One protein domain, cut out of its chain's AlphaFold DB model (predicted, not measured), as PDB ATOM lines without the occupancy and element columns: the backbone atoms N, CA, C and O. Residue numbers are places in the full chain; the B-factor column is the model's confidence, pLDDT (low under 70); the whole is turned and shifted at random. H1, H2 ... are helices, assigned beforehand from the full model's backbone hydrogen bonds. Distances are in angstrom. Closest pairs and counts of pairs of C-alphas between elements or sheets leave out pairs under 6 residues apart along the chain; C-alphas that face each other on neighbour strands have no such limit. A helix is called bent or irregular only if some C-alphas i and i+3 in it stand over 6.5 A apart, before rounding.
ATOM      1  N   TYR A  16      48.132  78.032 -14.985       67.12
ATOM      2  CA  TYR A  16      47.716  79.276 -15.623       67.12
ATOM      3  C   TYR A  16      47.617  79.190 -17.147       67.12
ATOM      4  O   TYR A  16      46.661  79.699 -17.724       67.12
ATOM      5  N   GLN A  17      48.560  78.502 -17.794       68.50
ATOM      6  CA  GLN A  17      48.500  78.235 -19.228       68.50
ATOM      7  C   GLN A  17      47.297  77.349 -19.558       68.50
ATOM      8  O   GLN A  17      46.581  77.660 -20.498       68.50
ATOM      9  N   THR A  18      46.979  76.339 -18.740       73.25
ATOM     10  CA  THR A  18      45.779  75.502 -18.924       73.25
ATOM     11  C   THR A  18      44.497  76.336 -18.889       73.25
ATOM     12  O   THR A  18      43.573  76.088 -19.655       73.25
ATOM     13  N   ARG A  19      44.451  77.382 -18.056       70.50
ATOM     14  CA  ARG A  19      43.284  78.267 -17.926       70.50
ATOM     15  C   ARG A  19      43.032  79.144 -19.157       70.50
ATOM     16  O   ARG A  19      41.902  79.577 -19.352       70.50
ATOM     17  N   VAL A  20      44.065  79.404 -19.960       75.44
ATOM     18  CA  VAL A  20      43.983  80.223 -21.185       75.44
ATOM     19  C   VAL A  20      43.916  79.348 -22.430       75.44
ATOM     20  O   VAL A  20      43.078  79.563 -23.296       75.44
ATOM     21  N   ILE A  21      44.776  78.336 -22.504       78.50
ATOM     22  CA  ILE A  21      44.955  77.489 -23.680       78.50
ATOM     23  C   ILE A  21      43.783  76.523 -23.844       78.50
ATOM     24  O   ILE A  21      43.302  76.351 -24.958       78.50
ATOM     25  N   TYR A  22      43.288  75.911 -22.764       79.19
ATOM     26  CA  TYR A  22      42.272  74.859 -22.867       79.19
ATOM     27  C   TYR A  22      40.930  75.354 -23.435       79.19
ATOM     28  O   TYR A  22      40.424  74.717 -24.355       79.19
ATOM     29  N   PRO A  23      40.370  76.507 -23.007       78.06
ATOM     30  CA  PRO A  23      39.144  77.040 -23.609       78.06
ATOM     31  C   PRO A  23      39.292  77.353 -25.104       78.06
ATOM     32  O   PRO A  23      38.366  77.114 -25.878       78.06
ATOM     33  N   VAL A  24      40.460  77.853 -25.520       80.25
ATOM     34  CA  VAL A  24      40.767  78.154 -26.929       80.25
ATOM     35  C   VAL A  24      40.914  76.865 -27.740       80.25
ATOM     36  O   VAL A  24      40.359  76.743 -28.823       80.25
ATOM     37  N   LEU A  25      41.610  75.859 -27.209       81.50
ATOM     38  CA  LEU A  25      41.781  74.576 -27.892       81.50
ATOM     39  C   LEU A  25      40.453  73.834 -28.054       81.50
ATOM     40  O   LEU A  25      40.137  73.377 -29.149       81.50
ATOM     41  N   VAL A  26      39.659  73.750 -26.984       83.69
ATOM     42  CA  VAL A  26      38.350  73.081 -27.002       83.69
ATOM     43  C   VAL A  26      37.415  73.745 -28.009       83.69
ATOM     44  O   VAL A  26      36.768  73.061 -28.795       83.69
ATOM     45  N   SER A  27      37.373  75.074 -28.033       81.75
ATOM     46  CA  SER A  27      36.532  75.802 -28.982       81.75
ATOM     47  C   SER A  27      36.985  75.668 -30.430       81.75
ATOM     48  O   SER A  27      36.136  75.473 -31.297       81.75
ATOM     49  N   CYS A  28      38.294  75.682 -30.700       82.44
ATOM     50  CA  CYS A  28      38.821  75.394 -32.032       82.44
ATOM     51  C   CYS A  28      38.446  73.982 -32.496       82.44
ATOM     52  O   CYS A  28      38.020  73.814 -33.634       82.44
ATOM     53  N   ILE A  29      38.550  72.972 -31.625       86.81
ATOM     54  CA  ILE A  29      38.152  71.596 -31.959       86.81
ATOM     55  C   ILE A  29      36.657  71.538 -32.289       86.81
ATOM     56  O   ILE A  29      36.287  70.986 -33.322       86.81
ATOM     57  N   ILE A  30      35.805  72.157 -31.466       85.00
ATOM     58  CA  ILE A  30      34.355  72.215 -31.708       85.00
ATOM     59  C   ILE A  30      34.055  72.908 -33.043       85.00
ATOM     60  O   ILE A  30      33.291  72.378 -33.848       85.00
ATOM     61  N   ALA A  31      34.682  74.055 -33.310       82.31
ATOM     62  CA  ALA A  31      34.512  74.789 -34.559       82.31
ATOM     63  C   ALA A  31      34.945  73.955 -35.776       82.31
ATOM     64  O   ALA A  31      34.214  73.896 -36.763       82.31
ATOM     65  N   CYS A  32      36.081  73.254 -35.693       84.00
ATOM     66  CA  CYS A  32      36.557  72.355 -36.744       84.00
ATOM     67  C   CYS A  32      35.593  71.187 -36.983       84.00
ATOM     68  O   CYS A  32      35.243  70.920 -38.129       84.00
ATOM     69  N   CYS A  33      35.124  70.511 -35.928       84.50
ATOM     70  CA  CYS A  33      34.159  69.417 -36.057       84.50
ATOM     71  C   CYS A  33      32.867  69.887 -36.733       84.50
ATOM     72  O   CYS A  33      32.380  69.236 -37.654       84.50
ATOM     73  N   LEU A  34      32.337  71.038 -36.320       82.31
ATOM     74  CA  LEU A  34      31.121  71.594 -36.908       82.31
ATOM     75  C   LEU A  34      31.325  72.030 -38.363       82.31
ATOM     76  O   LEU A  34      30.461  71.771 -39.198       82.31
ATOM     77  N   ALA A  35      32.469  72.635 -38.692       81.38
ATOM     78  CA  ALA A  35      32.809  72.996 -40.066       81.38
ATOM     79  C   ALA A  35      32.910  71.759 -40.970       81.38
ATOM     80  O   ALA A  35      32.378  71.769 -42.079       81.38
ATOM     81  N   VAL A  36      33.520  70.672 -40.482       83.62
ATOM     82  CA  VAL A  36      33.592  69.390 -41.200       83.62
ATOM     83  C   VAL A  36      32.197  68.807 -41.423       83.62
ATOM     84  O   VAL A  36      31.911  68.374 -42.533       83.62
ATOM     85  N   ILE A  37      31.307  68.844 -40.426       80.81
ATOM     86  CA  ILE A  37      29.916  68.383 -40.579       80.81
ATOM     87  C   ILE A  37      29.181  69.214 -41.641       80.81
ATOM     88  O   ILE A  37      28.511  68.650 -42.506       80.81
ATOM     89  N   CYS A  38      29.343  70.540 -41.625       78.94
ATOM     90  CA  CYS A  38      28.730  71.426 -42.617       78.94
ATOM     91  C   CYS A  38      29.253  71.146 -44.036       78.94
ATOM     92  O   CYS A  38      28.465  71.077 -44.979       78.94
ATOM     93  N   LEU A  39      30.567  70.952 -44.192       78.25
ATOM     94  CA  LEU A  39      31.193  70.632 -45.478       78.25
ATOM     95  C   LEU A  39      30.791  69.247 -45.988       78.25
ATOM     96  O   LEU A  39      30.434  69.116 -47.155       78.25
ATOM     97  N   ALA A  40      30.805  68.232 -45.120       78.62
ATOM     98  CA  ALA A  40      30.388  66.874 -45.459       78.62
ATOM     99  C   ALA A  40      28.937  66.844 -45.947       78.62
ATOM    100  O   ALA A  40      28.620  66.138 -46.900       78.62
ATOM    101  N   TYR A  41      28.076  67.659 -45.336       72.25
ATOM    102  CA  TYR A  41      26.699  67.829 -45.772       72.25
ATOM    103  C   TYR A  41      26.597  68.548 -47.130       72.25
ATOM    104  O   TYR A  41      25.814  68.144 -47.987       72.25
ATOM    105  N   PHE A  42      27.384  69.606 -47.354       73.69
ATOM    106  CA  PHE A  42      27.350  70.370 -48.607       73.69
ATOM    107  C   PHE A  42      27.863  69.563 -49.808       73.69
ATOM    108  O   PHE A  42      27.345  69.704 -50.913       73.69
ATOM    109  N   TYR A  43      28.860  68.705 -49.587       75.75
ATOM    110  CA  TYR A  43      29.465  67.858 -50.618       75.75
ATOM    111  C   TYR A  43      28.720  66.531 -50.839       75.75
ATOM    112  O   TYR A  43      29.124  65.730 -51.681       75.75
ATOM    113  N   TYR A  44      27.654  66.276 -50.075       73.81
ATOM    114  CA  TYR A  44      26.907  65.029 -50.154       73.81
ATOM    115  C   TYR A  44      26.130  64.952 -51.484       73.81
ATOM    116  O   TYR A  44      25.269  65.804 -51.732       73.81
ATOM    117  N   PRO A  45      26.413  63.965 -52.357       68.69
ATOM    118  CA  PRO A  45      25.807  63.885 -53.681       68.69
ATOM    119  C   PRO A  45      24.304  63.601 -53.588       68.69
ATOM    120  O   PRO A  45      23.846  62.829 -52.743       68.69
ATOM    121  N   ALA A  46      23.533  64.219 -54.487       64.38
ATOM    122  CA  ALA A  46      22.073  64.120 -54.516       64.38
ATOM    123  C   ALA A  46      21.563  62.673 -54.680       64.38
ATOM    124  O   ALA A  46      20.478  62.363 -54.200       64.38
ATOM    125  N   ASP A  47      22.364  61.782 -55.268       62.56
ATOM    126  CA  ASP A  47      21.975  60.397 -55.554       62.56
ATOM    127  C   ASP A  47      21.871  59.516 -54.294       62.56
ATOM    128  O   ASP A  47      21.059  58.593 -54.250       62.56
ATOM    129  N   LEU A  48      22.616  59.822 -53.217       60.84
ATOM    130  CA  LEU A  48      22.502  59.094 -51.941       60.84
ATOM    131  C   LEU A  48      21.283  59.526 -51.103       60.84
ATOM    132  O   LEU A  48      20.878  58.786 -50.205       60.84
ATOM    133  N   LYS A  49      20.667  60.686 -51.395       56.97
ATOM    134  CA  LYS A  49      19.435  61.142 -50.714       56.97
ATOM    135  C   LYS A  49      18.255  60.190 -50.933       56.97
ATOM    136  O   LYS A  49      17.328  60.190 -50.139       56.97
ATOM    137  N   ILE A  50      18.286  59.399 -52.005       56.12
ATOM    138  CA  ILE A  50      17.214  58.462 -52.364       56.12
ATOM    139  C   ILE A  50      17.261  57.200 -51.484       56.12
ATOM    140  O   ILE A  50      16.231  56.585 -51.230       56.12
ATOM    141  N   VAL A  51      18.446  56.815 -50.992       59.47
ATOM    142  CA  VAL A  51      18.647  55.594 -50.186       59.47
ATOM    143  C   VAL A  51      18.445  55.855 -48.690       59.47
ATOM    144  O   VAL A  51      18.024  54.970 -47.948       59.47
ATOM    145  N   LEU A  52      18.733  57.076 -48.241       64.06
ATOM    146  CA  LEU A  52      18.574  57.516 -46.859       64.06
ATOM    147  C   LEU A  52      17.409  58.520 -46.816       64.06
ATOM    148  O   LEU A  52      17.631  59.713 -46.996       64.06
ATOM    149  N   ASP A  53      16.180  58.039 -46.592       61.56
ATOM    150  CA  ASP A  53      14.923  58.819 -46.483       61.56
ATOM    151  C   ASP A  53      14.876  59.701 -45.210       61.56
ATOM    152  O   ASP A  53      13.928  59.729 -44.426       61.56
ATOM    153  N   LEU A  54      15.980  60.385 -44.930       62.97
ATOM    154  CA  LEU A  54      16.100  61.382 -43.885       62.97
ATOM    155  C   LEU A  54      15.673  62.721 -44.484       62.97
ATOM    156  O   LEU A  54      16.245  63.172 -45.479       62.97
ATOM    157  N   LYS A  55      14.711  63.390 -43.837       65.88
ATOM    158  CA  LYS A  55      14.302  64.782 -44.102       65.88
ATOM    159  C   LYS A  55      15.446  65.757 -43.798       65.88
ATOM    160  O   LYS A  55      15.434  66.511 -42.833       65.88
ATOM    161  N   LEU A  56      16.483  65.706 -44.621       65.44
ATOM    162  CA  LEU A  56      17.725  66.460 -44.488       65.44
ATOM    163  C   LEU A  56      17.577  67.907 -44.967       65.44
ATOM    164  O   LEU A  56      18.491  68.699 -44.748       65.44
ATOM    165  N   ASP A  57      16.469  68.262 -45.616       69.50
ATOM    166  CA  ASP A  57      16.237  69.621 -46.112       69.50
ATOM    167  C   ASP A  57      16.001  70.620 -44.970       69.50
ATOM    168  O   ASP A  57      16.476  71.754 -45.056       69.50
ATOM    169  N   ASP A  58      15.428  70.173 -43.848       71.50
ATOM    170  CA  ASP A  58      15.316  70.989 -42.635       71.50
ATOM    171  C   ASP A  58      16.704  71.365 -42.092       71.50
ATOM    172  O   ASP A  58      16.924  72.492 -41.652       71.50
ATOM    173  N   LEU A  59      17.695  70.468 -42.198       71.38
ATOM    174  CA  LEU A  59      19.059  70.723 -41.721       71.38
ATOM    175  C   LEU A  59      19.755  71.840 -42.516       71.38
ATOM    176  O   LEU A  59      20.504  72.618 -41.925       71.38
ATOM    177  N   LYS A  60      19.472  71.984 -43.823       73.88
ATOM    178  CA  LYS A  60      20.032  73.072 -44.656       73.88
ATOM    179  C   LYS A  60      19.678  74.443 -44.120       73.88
ATOM    180  O   LYS A  60      20.509  75.347 -44.159       73.88
ATOM    181  N   PHE A  61      18.455  74.579 -43.620       80.12
ATOM    182  CA  PHE A  61      17.966  75.825 -43.055       80.12
ATOM    183  C   PHE A  61      18.735  76.216 -41.784       80.12
ATOM    184  O   PHE A  61      18.978  77.397 -41.549       80.12
ATOM    185  N   TYR A  62      19.186  75.235 -40.994       80.00
ATOM    186  CA  TYR A  62      19.918  75.475 -39.747       80.00
ATOM    187  C   TYR A  62      21.426  75.700 -39.930       80.00
ATOM    188  O   TYR A  62      22.045  76.317 -39.063       80.00
ATOM    189  N   ILE A  63      22.035  75.256 -41.038       81.62
ATOM    190  CA  ILE A  63      23.488  75.393 -41.276       81.62
ATOM    191  C   ILE A  63      23.983  76.852 -41.165       81.62
ATOM    192  O   ILE A  63      24.961  77.081 -40.448       81.62
ATOM    193  N   PRO A  64      23.339  77.865 -41.787       82.12
ATOM    194  CA  PRO A  64      23.766  79.260 -41.653       82.12
ATOM    195  C   PRO A  64      23.726  79.768 -40.206       82.12
ATOM    196  O   PRO A  64      24.647  80.454 -39.766       82.12
ATOM    197  N   TRP A  65      22.697  79.389 -39.443       82.62
ATOM    198  CA  TRP A  65      22.569  79.736 -38.024       82.62
ATOM    199  C   TRP A  65      23.663  79.091 -37.173       82.62
ATOM    200  O   TRP A  65      24.208  79.715 -36.259       82.62
ATOM    201  N   LEU A  66      24.022  77.851 -37.499       81.19
ATOM    202  CA  LEU A  66      25.083  77.113 -36.828       81.19
ATOM    203  C   LEU A  66      26.449  77.772 -37.090       81.19
ATOM    204  O   LEU A  66      27.193  78.041 -36.147       81.19
ATOM    205  N   LEU A  67      26.735  78.148 -38.341       82.50
ATOM    206  CA  LEU A  67      27.944  78.894 -38.711       82.50
ATOM    207  C   LEU A  67      28.019  80.272 -38.038       82.50
ATOM    208  O   LEU A  67      29.073  80.646 -37.518       82.50
ATOM    209  N   LEU A  68      26.902  81.006 -37.986       84.88
ATOM    210  CA  LEU A  68      26.816  82.284 -37.273       84.88
ATOM    211  C   LEU A  68      27.156  82.108 -35.784       84.88
ATOM    212  O   LEU A  68      27.932  82.882 -35.224       84.88
ATOM    213  N   THR A  69      26.624  81.058 -35.157       82.88
ATOM    214  CA  THR A  69      26.868  80.747 -33.743       82.88
ATOM    215  C   THR A  69      28.344  80.440 -33.483       82.88
ATOM    216  O   THR A  69      28.919  80.958 -32.526       82.88
ATOM    217  N   ILE A  70      28.995  79.665 -34.358       82.81
ATOM    218  CA  ILE A  70      30.441  79.399 -34.272       82.81
ATOM    219  C   ILE A  70      31.237  80.701 -34.375       82.81
ATOM    220  O   ILE A  70      32.158  80.920 -33.588       82.81
ATOM    221  N   CYS A  71      30.874  81.582 -35.310       84.50
ATOM    222  CA  CYS A  71      31.539  82.870 -35.482       84.50
ATOM    223  C   CYS A  71      31.445  83.728 -34.209       84.50
ATOM    224  O   CYS A  71      32.458  84.239 -33.727       84.50
ATOM    225  N   LEU A  72      30.260  83.812 -33.597       86.12
ATOM    226  CA  LEU A  72      30.060  84.532 -32.334       86.12
ATOM    227  C   LEU A  72      30.875  83.932 -31.183       86.12
ATOM    228  O   LEU A  72      31.501  84.674 -30.422       86.12
ATOM    229  N   ILE A  73      30.913  82.600 -31.075       84.88
ATOM    230  CA  ILE A  73      31.732  81.896 -30.082       84.88
ATOM    231  C   ILE A  73      33.210  82.263 -30.272       84.88
ATOM    232  O   ILE A  73      33.864  82.670 -29.310       84.88
ATOM    233  N   MET A  74      33.722  82.205 -31.504       82.88
ATOM    234  CA  MET A  74      35.110  82.554 -31.826       82.88
ATOM    235  C   MET A  74      35.446  84.002 -31.456       82.88
ATOM    236  O   MET A  74      36.459  84.244 -30.800       82.88
ATOM    237  N   VAL A  75      34.583  84.966 -31.797       86.19
ATOM    238  CA  VAL A  75      34.761  86.376 -31.406       86.19
ATOM    239  C   VAL A  75      34.817  86.519 -29.884       86.19
ATOM    240  O   VAL A  75      35.707  87.194 -29.357       86.19
ATOM    241  N   PHE A  76      33.920  85.845 -29.162       86.69
ATOM    242  CA  PHE A  76      33.898  85.873 -27.702       86.69
ATOM    243  C   PHE A  76      35.190  85.313 -27.092       86.69
ATOM    244  O   PHE A  76      35.756  85.907 -26.172       86.69
ATOM    245  N   ILE A  77      35.702  84.202 -27.621       85.19
ATOM    246  CA  ILE A  77      36.953  83.590 -27.156       85.19
ATOM    247  C   ILE A  77      38.147  84.495 -27.440       85.19
ATOM    248  O   ILE A  77      38.980  84.687 -26.552       85.19
ATOM    249  N   THR A  78      38.223  85.089 -28.631       83.00
ATOM    250  CA  THR A  78      39.278  86.048 -28.978       83.00
ATOM    251  C   THR A  78      39.244  87.241 -28.027       83.00
ATOM    252  O   THR A  78      40.278  87.600 -27.462       83.00
ATOM    253  N   PHE A  79      38.062  87.799 -27.749       86.88
ATOM    254  CA  PHE A  79      37.911  88.899 -26.798       86.88
ATOM    255  C   PHE A  79      38.357  88.510 -25.381       86.88
ATOM    256  O   PHE A  79      39.114  89.236 -24.733       86.88
ATOM    257  N   ARG A  80      37.953  87.329 -24.901       84.44
ATOM    258  CA  ARG A  80      38.371  86.808 -23.588       84.44
ATOM    259  C   ARG A  80      39.876  86.573 -23.514       84.44
ATOM    260  O   ARG A  80      40.486  86.896 -22.499       84.44
ATOM    261  N   THR A  81      40.469  86.046 -24.578       82.75
ATOM    262  CA  THR A  81      41.910  85.789 -24.666       82.75
ATOM    263  C   THR A  81      42.681  87.100 -24.650       82.75
ATOM    264  O   THR A  81      43.615  87.245 -23.868       82.75
ATOM    265  N   TYR A  82      42.240  88.085 -25.433       80.62
ATOM    266  CA  TYR A  82      42.815  89.424 -25.449       80.62
ATOM    267  C   TYR A  82      42.746  90.091 -24.069       80.62
ATOM    268  O   TYR A  82      43.750  90.594 -23.563       80.62
ATOM    269  N   TYR A  83      41.588  90.016 -23.408       83.75
ATOM    270  CA  TYR A  83      41.410  90.538 -22.057       83.75
ATOM    271  C   TYR A  83      42.362  89.881 -21.046       83.75
ATOM    272  O   TYR A  83      42.993  90.574 -20.246       83.75
ATOM    273  N   ILE A  84      42.500  88.550 -21.086       82.12
ATOM    274  CA  ILE A  84      43.417  87.836 -20.192       82.12
ATOM    275  C   ILE A  84      44.869  88.219 -20.497       82.12
ATOM    276  O   ILE A  84      45.600  88.550 -19.570       82.12
ATOM    277  N   SER A  85      45.279  88.243 -21.767       79.00
ATOM    278  CA  SER A  85      46.634  88.634 -22.175       79.00
ATOM    279  C   SER A  85      47.000  90.035 -21.685       79.00
ATOM    280  O   SER A  85      48.056  90.211 -21.078       79.00
ATOM    281  N   ASN A  86      46.104  91.014 -21.840       79.25
ATOM    282  CA  ASN A  86      46.315  92.370 -21.325       79.25
ATOM    283  C   ASN A  86      46.419  92.403 -19.798       79.25
ATOM    284  O   ASN A  86      47.270  93.104 -19.247       79.25
ATOM    285  N   LYS A  87      45.601  91.602 -19.105       81.19
ATOM    286  CA  LYS A  87      45.674  91.465 -17.647       81.19
ATOM    287  C   LYS A  87      47.007  90.863 -17.179       81.19
ATOM    288  O   LYS A  87      47.391  91.126 -16.047       81.19
ATOM    289  N   LEU A  88      47.715  90.094 -18.012       82.38
ATOM    290  CA  LEU A  88      49.022  89.506 -17.685       82.38
ATOM    291  C   LEU A  88      50.204  90.403 -18.057       82.38
ATOM    292  O   LEU A  88      51.162  90.496 -17.290       82.38
ATOM    293  N   LEU A  89      50.130  91.076 -19.207       80.94
ATOM    294  CA  LEU A  89      51.189  91.953 -19.711       80.94
ATOM    295  C   LEU A  89      51.473  93.124 -18.765       80.94
ATOM    296  O   LEU A  89      52.636  93.432 -18.514       80.94
ATOM    297  N   GLY A  90      50.433  93.738 -18.192       83.50
ATOM    298  CA  GLY A  90      50.587  94.856 -17.254       83.50
ATOM    299  C   GLY A  90      51.434  94.498 -16.020       83.50
ATOM    300  O   GLY A  90      52.482  95.114 -15.806       83.50
ATOM    301  N   PRO A  91      51.026  93.491 -15.225       84.81
ATOM    302  CA  PRO A  91      51.827  92.927 -14.141       84.81
ATOM    303  C   PRO A  91      53.247  92.558 -14.559       84.81
ATOM    304  O   PRO A  91      54.194  92.934 -13.877       84.81
ATOM    305  N   PHE A  92      53.407  91.869 -15.691       85.75
ATOM    306  CA  PHE A  92      54.711  91.403 -16.154       85.75
ATOM    307  C   PHE A  92      55.692  92.558 -16.405       85.75
ATOM    308  O   PHE A  92      56.786  92.561 -15.844       85.75
ATOM    309  N   VAL A  93      55.287  93.572 -17.179       86.06
ATOM    310  CA  VAL A  93      56.123  94.753 -17.464       86.06
ATOM    311  C   VAL A  93      56.455  95.508 -16.178       86.06
ATOM    312  O   VAL A  93      57.582  95.966 -15.995       86.06
ATOM    313  N   ARG A  94      55.492  95.612 -15.254       87.50
ATOM    314  CA  ARG A  94      55.717  96.270 -13.963       87.50
ATOM    315  C   ARG A  94      56.760  95.535 -13.125       87.50
ATOM    316  O   ARG A  94      57.660  96.179 -12.603       87.50
ATOM    317  N   ILE A  95      56.630  94.214 -12.999       87.62
ATOM    318  CA  ILE A  95      57.545  93.379 -12.214       87.62
ATOM    319  C   ILE A  95      58.954  93.436 -12.803       87.62
ATOM    320  O   ILE A  95      59.902  93.566 -12.040       87.62
ATOM    321  N   MET A  96      59.090  93.398 -14.134       88.50
ATOM    322  CA  MET A  96      60.383  93.565 -14.806       88.50
ATOM    323  C   MET A  96      61.029  94.905 -14.450       88.50
ATOM    324  O   MET A  96      62.145  94.917 -13.952       88.50
ATOM    325  N   ARG A  97      60.293  96.018 -14.581       88.56
ATOM    326  CA  ARG A  97      60.820  97.346 -14.232       88.56
ATOM    327  C   ARG A  97      61.215  97.456 -12.756       88.56
ATOM    328  O   ARG A  97      62.257  98.010 -12.441       88.56
ATOM    329  N   GLU A  98      60.380  96.948 -11.847       86.88
ATOM    330  CA  GLU A  98      60.700  96.970 -10.414       86.88
ATOM    331  C   GLU A  98      61.912  96.078 -10.086       86.88
ATOM    332  O   GLU A  98      62.673  96.402  -9.180       86.88
ATOM    333  N   LEU A  99      62.107  94.970 -10.810       87.00
ATOM    334  CA  LEU A  99      63.283  94.115 -10.669       87.00
ATOM    335  C   LEU A  99      64.548  94.806 -11.194       87.00
ATOM    336  O   LEU A  99      65.572  94.761 -10.517       87.00
ATOM    337  N   ASP A 100      64.466  95.479 -12.342       89.12
ATOM    338  CA  ASP A 100      65.569  96.267 -12.903       89.12
ATOM    339  C   ASP A 100      65.987  97.388 -11.936       89.12
ATOM    340  O   ASP A 100      67.169  97.532 -11.632       89.12
ATOM    341  N   ASP A 101      65.024  98.098 -11.330       88.06
ATOM    342  CA  ASP A 101      65.289  99.114 -10.299       88.06
ATOM    343  C   ASP A 101      66.030  98.538  -9.073       88.06
ATOM    344  O   ASP A 101      66.827  99.235  -8.434       88.06
ATOM    345  N   VAL A 102      65.758  97.280  -8.710       86.25
ATOM    346  CA  VAL A 102      66.446  96.593  -7.605       86.25
ATOM    347  C   VAL A 102      67.862  96.186  -8.006       86.25
ATOM    348  O   VAL A 102      68.790  96.371  -7.221       86.25
ATOM    349  N   ILE A 103      68.043  95.668  -9.223       85.00
ATOM    350  CA  ILE A 103      69.354  95.278  -9.759       85.00
ATOM    351  C   ILE A 103      70.273  96.500  -9.886       85.00
ATOM    352  O   ILE A 103      71.446  96.428  -9.531       85.00
ATOM    353  N   GLU A 104      69.737  97.640 -10.323       87.88
ATOM    354  CA  GLU A 104      70.470  98.907 -10.431       87.88
ATOM    355  C   GLU A 104      70.711  99.592  -9.072       87.88
ATOM    356  O   GLU A 104      71.299 100.672  -9.011       87.88
ATOM    357  N   GLY A 105      70.244  99.001  -7.967       82.81
ATOM    358  CA  GLY A 105      70.404  99.550  -6.619       82.81
ATOM    359  C   GLY A 105      69.557 100.797  -6.338       82.81
ATOM    360  O   GLY A 105      69.688 101.396  -5.270       82.81
ATOM    361  N   LYS A 106      68.657 101.180  -7.254       79.50
ATOM    362  CA  LYS A 106      67.743 102.327  -7.109       79.50
ATOM    363  C   LYS A 106      66.646 102.070  -6.072       79.50
ATOM    364  O   LYS A 106      66.086 103.014  -5.513       79.50
ATOM    365  N   ARG A 107      66.341 100.799  -5.775       71.69
ATOM    366  CA  ARG A 107      65.423 100.374  -4.704       71.69
ATOM    367  C   ARG A 107      65.943  99.142  -3.964       71.69
ATOM    368  O   ARG A 107      66.281  98.148  -4.584       71.69
ATOM    369  N   LYS A 108      65.872  99.152  -2.626       66.75
ATOM    370  CA  LYS A 108      66.055  97.950  -1.774       66.75
ATOM    371  C   LYS A 108      64.737  97.338  -1.272       66.75
ATOM    372  O   LYS A 108      64.739  96.406  -0.472       66.75
ATOM    373  N   ASN A 109      63.597  97.879  -1.700       75.12
ATOM    374  CA  ASN A 109      62.293  97.452  -1.196       75.12
ATOM    375  C   ASN A 109      61.837  96.140  -1.845       75.12
ATOM    376  O   ASN A 109      62.050  95.917  -3.033       75.12
ATOM    377  N   LEU A 110      61.154  95.309  -1.058       78.69
ATOM    378  CA  LEU A 110      60.543  94.069  -1.533       78.69
ATOM    379  C   LEU A 110      59.458  94.362  -2.578       78.69
ATOM    380  O   LEU A 110      58.684  95.313  -2.443       78.69
ATOM    381  N   LEU A 111      59.373  93.500  -3.586       81.25
ATOM    382  CA  LEU A 111      58.332  93.534  -4.603       81.25
ATOM    383  C   LEU A 111      57.001  93.102  -3.979       81.25
ATOM    384  O   LEU A 111      56.868  91.990  -3.459       81.25
ATOM    385  N   GLY A 112      56.008  93.988  -4.007       78.06
ATOM    386  CA  GLY A 112      54.676  93.716  -3.471       78.06
ATOM    387  C   GLY A 112      53.773  93.030  -4.494       78.06
ATOM    388  O   GLY A 112      53.759  93.401  -5.666       78.06
ATOM    389  N   VAL A 113      52.963  92.072  -4.037       81.81
ATOM    390  CA  VAL A 113      51.878  91.490  -4.840       81.81
ATOM    391  C   VAL A 113      50.707  92.473  -4.849       81.81
ATOM    392  O   VAL A 113      50.197  92.836  -3.789       81.81
ATOM    393  N   ARG A 114      50.277  92.925  -6.029       79.50
ATOM    394  CA  ARG A 114      49.094  93.779  -6.207       79.50
ATOM    395  C   ARG A 114      47.946  92.996  -6.844       79.50
ATOM    396  O   ARG A 114      48.125  91.901  -7.377       79.50
ATOM    397  N   LYS A 115      46.748  93.594  -6.833       69.38
ATOM    398  CA  LYS A 115      45.580  93.091  -7.572       69.38
ATOM    399  C   LYS A 115      45.951  92.906  -9.050       69.38
ATOM    400  O   LYS A 115      46.252  93.882  -9.729       69.38
ATOM    401  N   GLY A 116      45.908  91.665  -9.535       71.06
ATOM    402  CA  GLY A 116      46.306  91.298 -10.901       71.06
ATOM    403  C   GLY A 116      47.616  90.511 -11.003       71.06
ATOM    404  O   GLY A 116      47.798  89.810 -11.993       71.06
ATOM    405  N   ASP A 117      48.460  90.521  -9.968       77.50
ATOM    406  CA  ASP A 117      49.743  89.799  -9.964       77.50
ATOM    407  C   ASP A 117      49.648  88.402  -9.341       77.50
ATOM    408  O   ASP A 117      50.668  87.766  -9.100       77.50
ATOM    409  N   GLU A 118      48.440  87.915  -9.059       81.62
ATOM    410  CA  GLU A 118      48.195  86.620  -8.400       81.62
ATOM    411  C   GLU A 118      48.942  85.470  -9.097       81.62
ATOM    412  O   GLU A 118      49.457  84.565  -8.450       81.62
ATOM    413  N   MET A 119      49.079  85.539 -10.427       78.12
ATOM    414  CA  MET A 119      49.853  84.556 -11.191       78.12
ATOM    415  C   MET A 119      51.361  84.589 -10.921       78.12
ATOM    416  O   MET A 119      52.039  83.582 -11.115       78.12
ATOM    417  N   PHE A 120      51.886  85.736 -10.508       85.25
ATOM    418  CA  PHE A 120      53.306  85.976 -10.270       85.25
ATOM    419  C   PHE A 120      53.673  85.918  -8.787       85.25
ATOM    420  O   PHE A 120      54.854  86.006  -8.465       85.25
ATOM    421  N   GLU A 121      52.709  85.738  -7.881       86.00
ATOM    422  CA  GLU A 121      52.929  85.750  -6.431       86.00
ATOM    423  C   GLU A 121      54.061  84.810  -5.989       86.00
ATOM    424  O   GLU A 121      54.930  85.204  -5.210       86.00
ATOM    425  N   GLU A 122      54.091  83.577  -6.498       84.19
ATOM    426  CA  GLU A 122      55.124  82.607  -6.117       84.19
ATOM    427  C   GLU A 122      56.520  83.034  -6.597       84.19
ATOM    428  O   GLU A 122      57.505  82.911  -5.867       84.19
ATOM    429  N   ILE A 123      56.602  83.590  -7.807       86.62
ATOM    430  CA  ILE A 123      57.851  84.106  -8.372       86.62
ATOM    431  C   ILE A 123      58.309  85.330  -7.576       86.62
ATOM    432  O   ILE A 123      59.467  85.392  -7.173       86.62
ATOM    433  N   LEU A 124      57.399  86.255  -7.263       88.12
ATOM    434  CA  LEU A 124      57.681  87.437  -6.451       88.12
ATOM    435  C   LEU A 124      58.186  87.062  -5.054       88.12
ATOM    436  O   LEU A 124      59.153  87.651  -4.578       88.12
ATOM    437  N   LYS A 125      57.612  86.034  -4.411       87.69
ATOM    438  CA  LYS A 125      58.114  85.506  -3.128       87.69
ATOM    439  C   LYS A 125      59.552  84.998  -3.240       87.69
ATOM    440  O   LYS A 125      60.376  85.309  -2.380       87.69
ATOM    441  N   ARG A 126      59.872  84.252  -4.302       86.31
ATOM    442  CA  ARG A 126      61.234  83.750  -4.551       86.31
ATOM    443  C   ARG A 126      62.207  84.897  -4.822       86.31
ATOM    444  O   ARG A 126      63.261  84.934  -4.194       86.31
ATOM    445  N   ILE A 127      61.835  85.866  -5.657       87.75
ATOM    446  CA  ILE A 127      62.648  87.061  -5.923       87.75
ATOM    447  C   ILE A 127      62.913  87.828  -4.624       87.75
ATOM    448  O   ILE A 127      64.060  88.101  -4.292       87.75
ATOM    449  N   ASN A 128      61.884  88.081  -3.816       88.38
ATOM    450  CA  ASN A 128      62.026  88.744  -2.521       88.38
ATOM    451  C   ASN A 128      62.959  87.999  -1.561       88.38
ATOM    452  O   ASN A 128      63.694  88.625  -0.800       88.38
ATOM    453  N   SER A 129      62.955  86.664  -1.590       86.50
ATOM    454  CA  SER A 129      63.889  85.869  -0.789       86.50
ATOM    455  C   SER A 129      65.344  86.027  -1.242       86.50
ATOM    456  O   SER A 129      66.239  85.950  -0.405       86.50
ATOM    457  N   LEU A 130      65.579  86.278  -2.536       85.25
ATOM    458  CA  LEU A 130      66.903  86.580  -3.077       85.25
ATOM    459  C   LEU A 130      67.326  87.994  -2.692       85.25
ATOM    460  O   LEU A 130      68.414  88.153  -2.159       85.25
ATOM    461  N   ILE A 131      66.443  88.985  -2.849       84.56
ATOM    462  CA  ILE A 131      66.716  90.383  -2.476       84.56
ATOM    463  C   ILE A 131      67.151  90.484  -1.007       84.56
ATOM    464  O   ILE A 131      68.125  91.161  -0.706       84.56
ATOM    465  N   LYS A 132      66.497  89.752  -0.094       84.62
ATOM    466  CA  LYS A 132      66.879  89.712   1.332       84.62
ATOM    467  C   LYS A 132      68.265  89.120   1.606       84.62
ATOM    468  O   LYS A 132      68.794  89.327   2.690       84.62
ATOM    469  N   LYS A 133      68.792  88.315   0.684       83.62
ATOM    470  CA  LYS A 133      70.106  87.671   0.796       83.62
ATOM    471  C   LYS A 133      71.214  88.474   0.116       83.62
ATOM    472  O   LYS A 133      72.373  88.105   0.282       83.62
TER     473      LYS A 133
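Overview. This is residues 16 to 133 of the 135 residues of an uncharacterized protein of Candidatus Omnitrophica bacterium (UniProt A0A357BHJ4). One very long helix, H3, runs most of the length of a thin rod, with H1 side by side with its residues 63 to 84 and the shorter H4 near its later part, so that H1 and H4 follow one another along H3. At one end of the rod, residues 43 to 55, of which 46 to 50 belong to the small H2, stick out. The printed part has 118 residues with four named helices, H1 to H4 in chain order, and no named strand; the class is all helix. The whole is extended, with a radius of gyration of the C-alphas of 25.3 A and spans of 81 by 20 by 19 A.

Along the chain. H1, residues 16 to 42, begins at C-alpha 16 (47.716, 79.276, -15.623) and is 39.8 A long. H2 is residues 46 to 50. H3, residues 57 to 103, is 69.3 A long and begins at C-alpha 57 (16.237, 69.621, -46.112). It has a kink of 28 degrees near residue 64 and is only just irregular: C-alphas 61 and 64 are 6.9 A apart. H4, residues 118 to 131, is 19.8 A long, ends at C-alpha 131 (66.716, 90.383, -2.476), and is irregular, with C-alphas 119 and 122 7.6 A apart.

Arrangement. H1 and H3 touch, closest at the C-alphas of Ala 31 and Ile 70, 6.2 A apart, at a shallow tilt of 21 degrees, opposite ways. H3 touches H1 with residues 63 to 84 alone. H3 and H4 are near each other, with 16 pairs of C-alphas within 10 A. H1 and H4 are close but not clearly touching: the closest C-alphas, of Tyr 16 and Met 119, are 7.2 A apart. H2 touches no helix. O i to N i+4 pairs are within hydrogen-bond range in 21 of 23 cases in H1, 38 of 43 in H3, 8 of 10 in H4 and 0 of 1 in H2, where 1 of 2 O i to N i+3 pairs is.

Size, cuts and confidence. The two C-alphas farthest apart, of Ile 50 and Gly 105, are 81.3 A apart. The printed part has no cut. The link from H3 to H4, residues 104 to 117, is long. The mean pLDDT of the printed part is 79.5, and residues 16 to 17, 45 to 57, 108 and 115 are under 70.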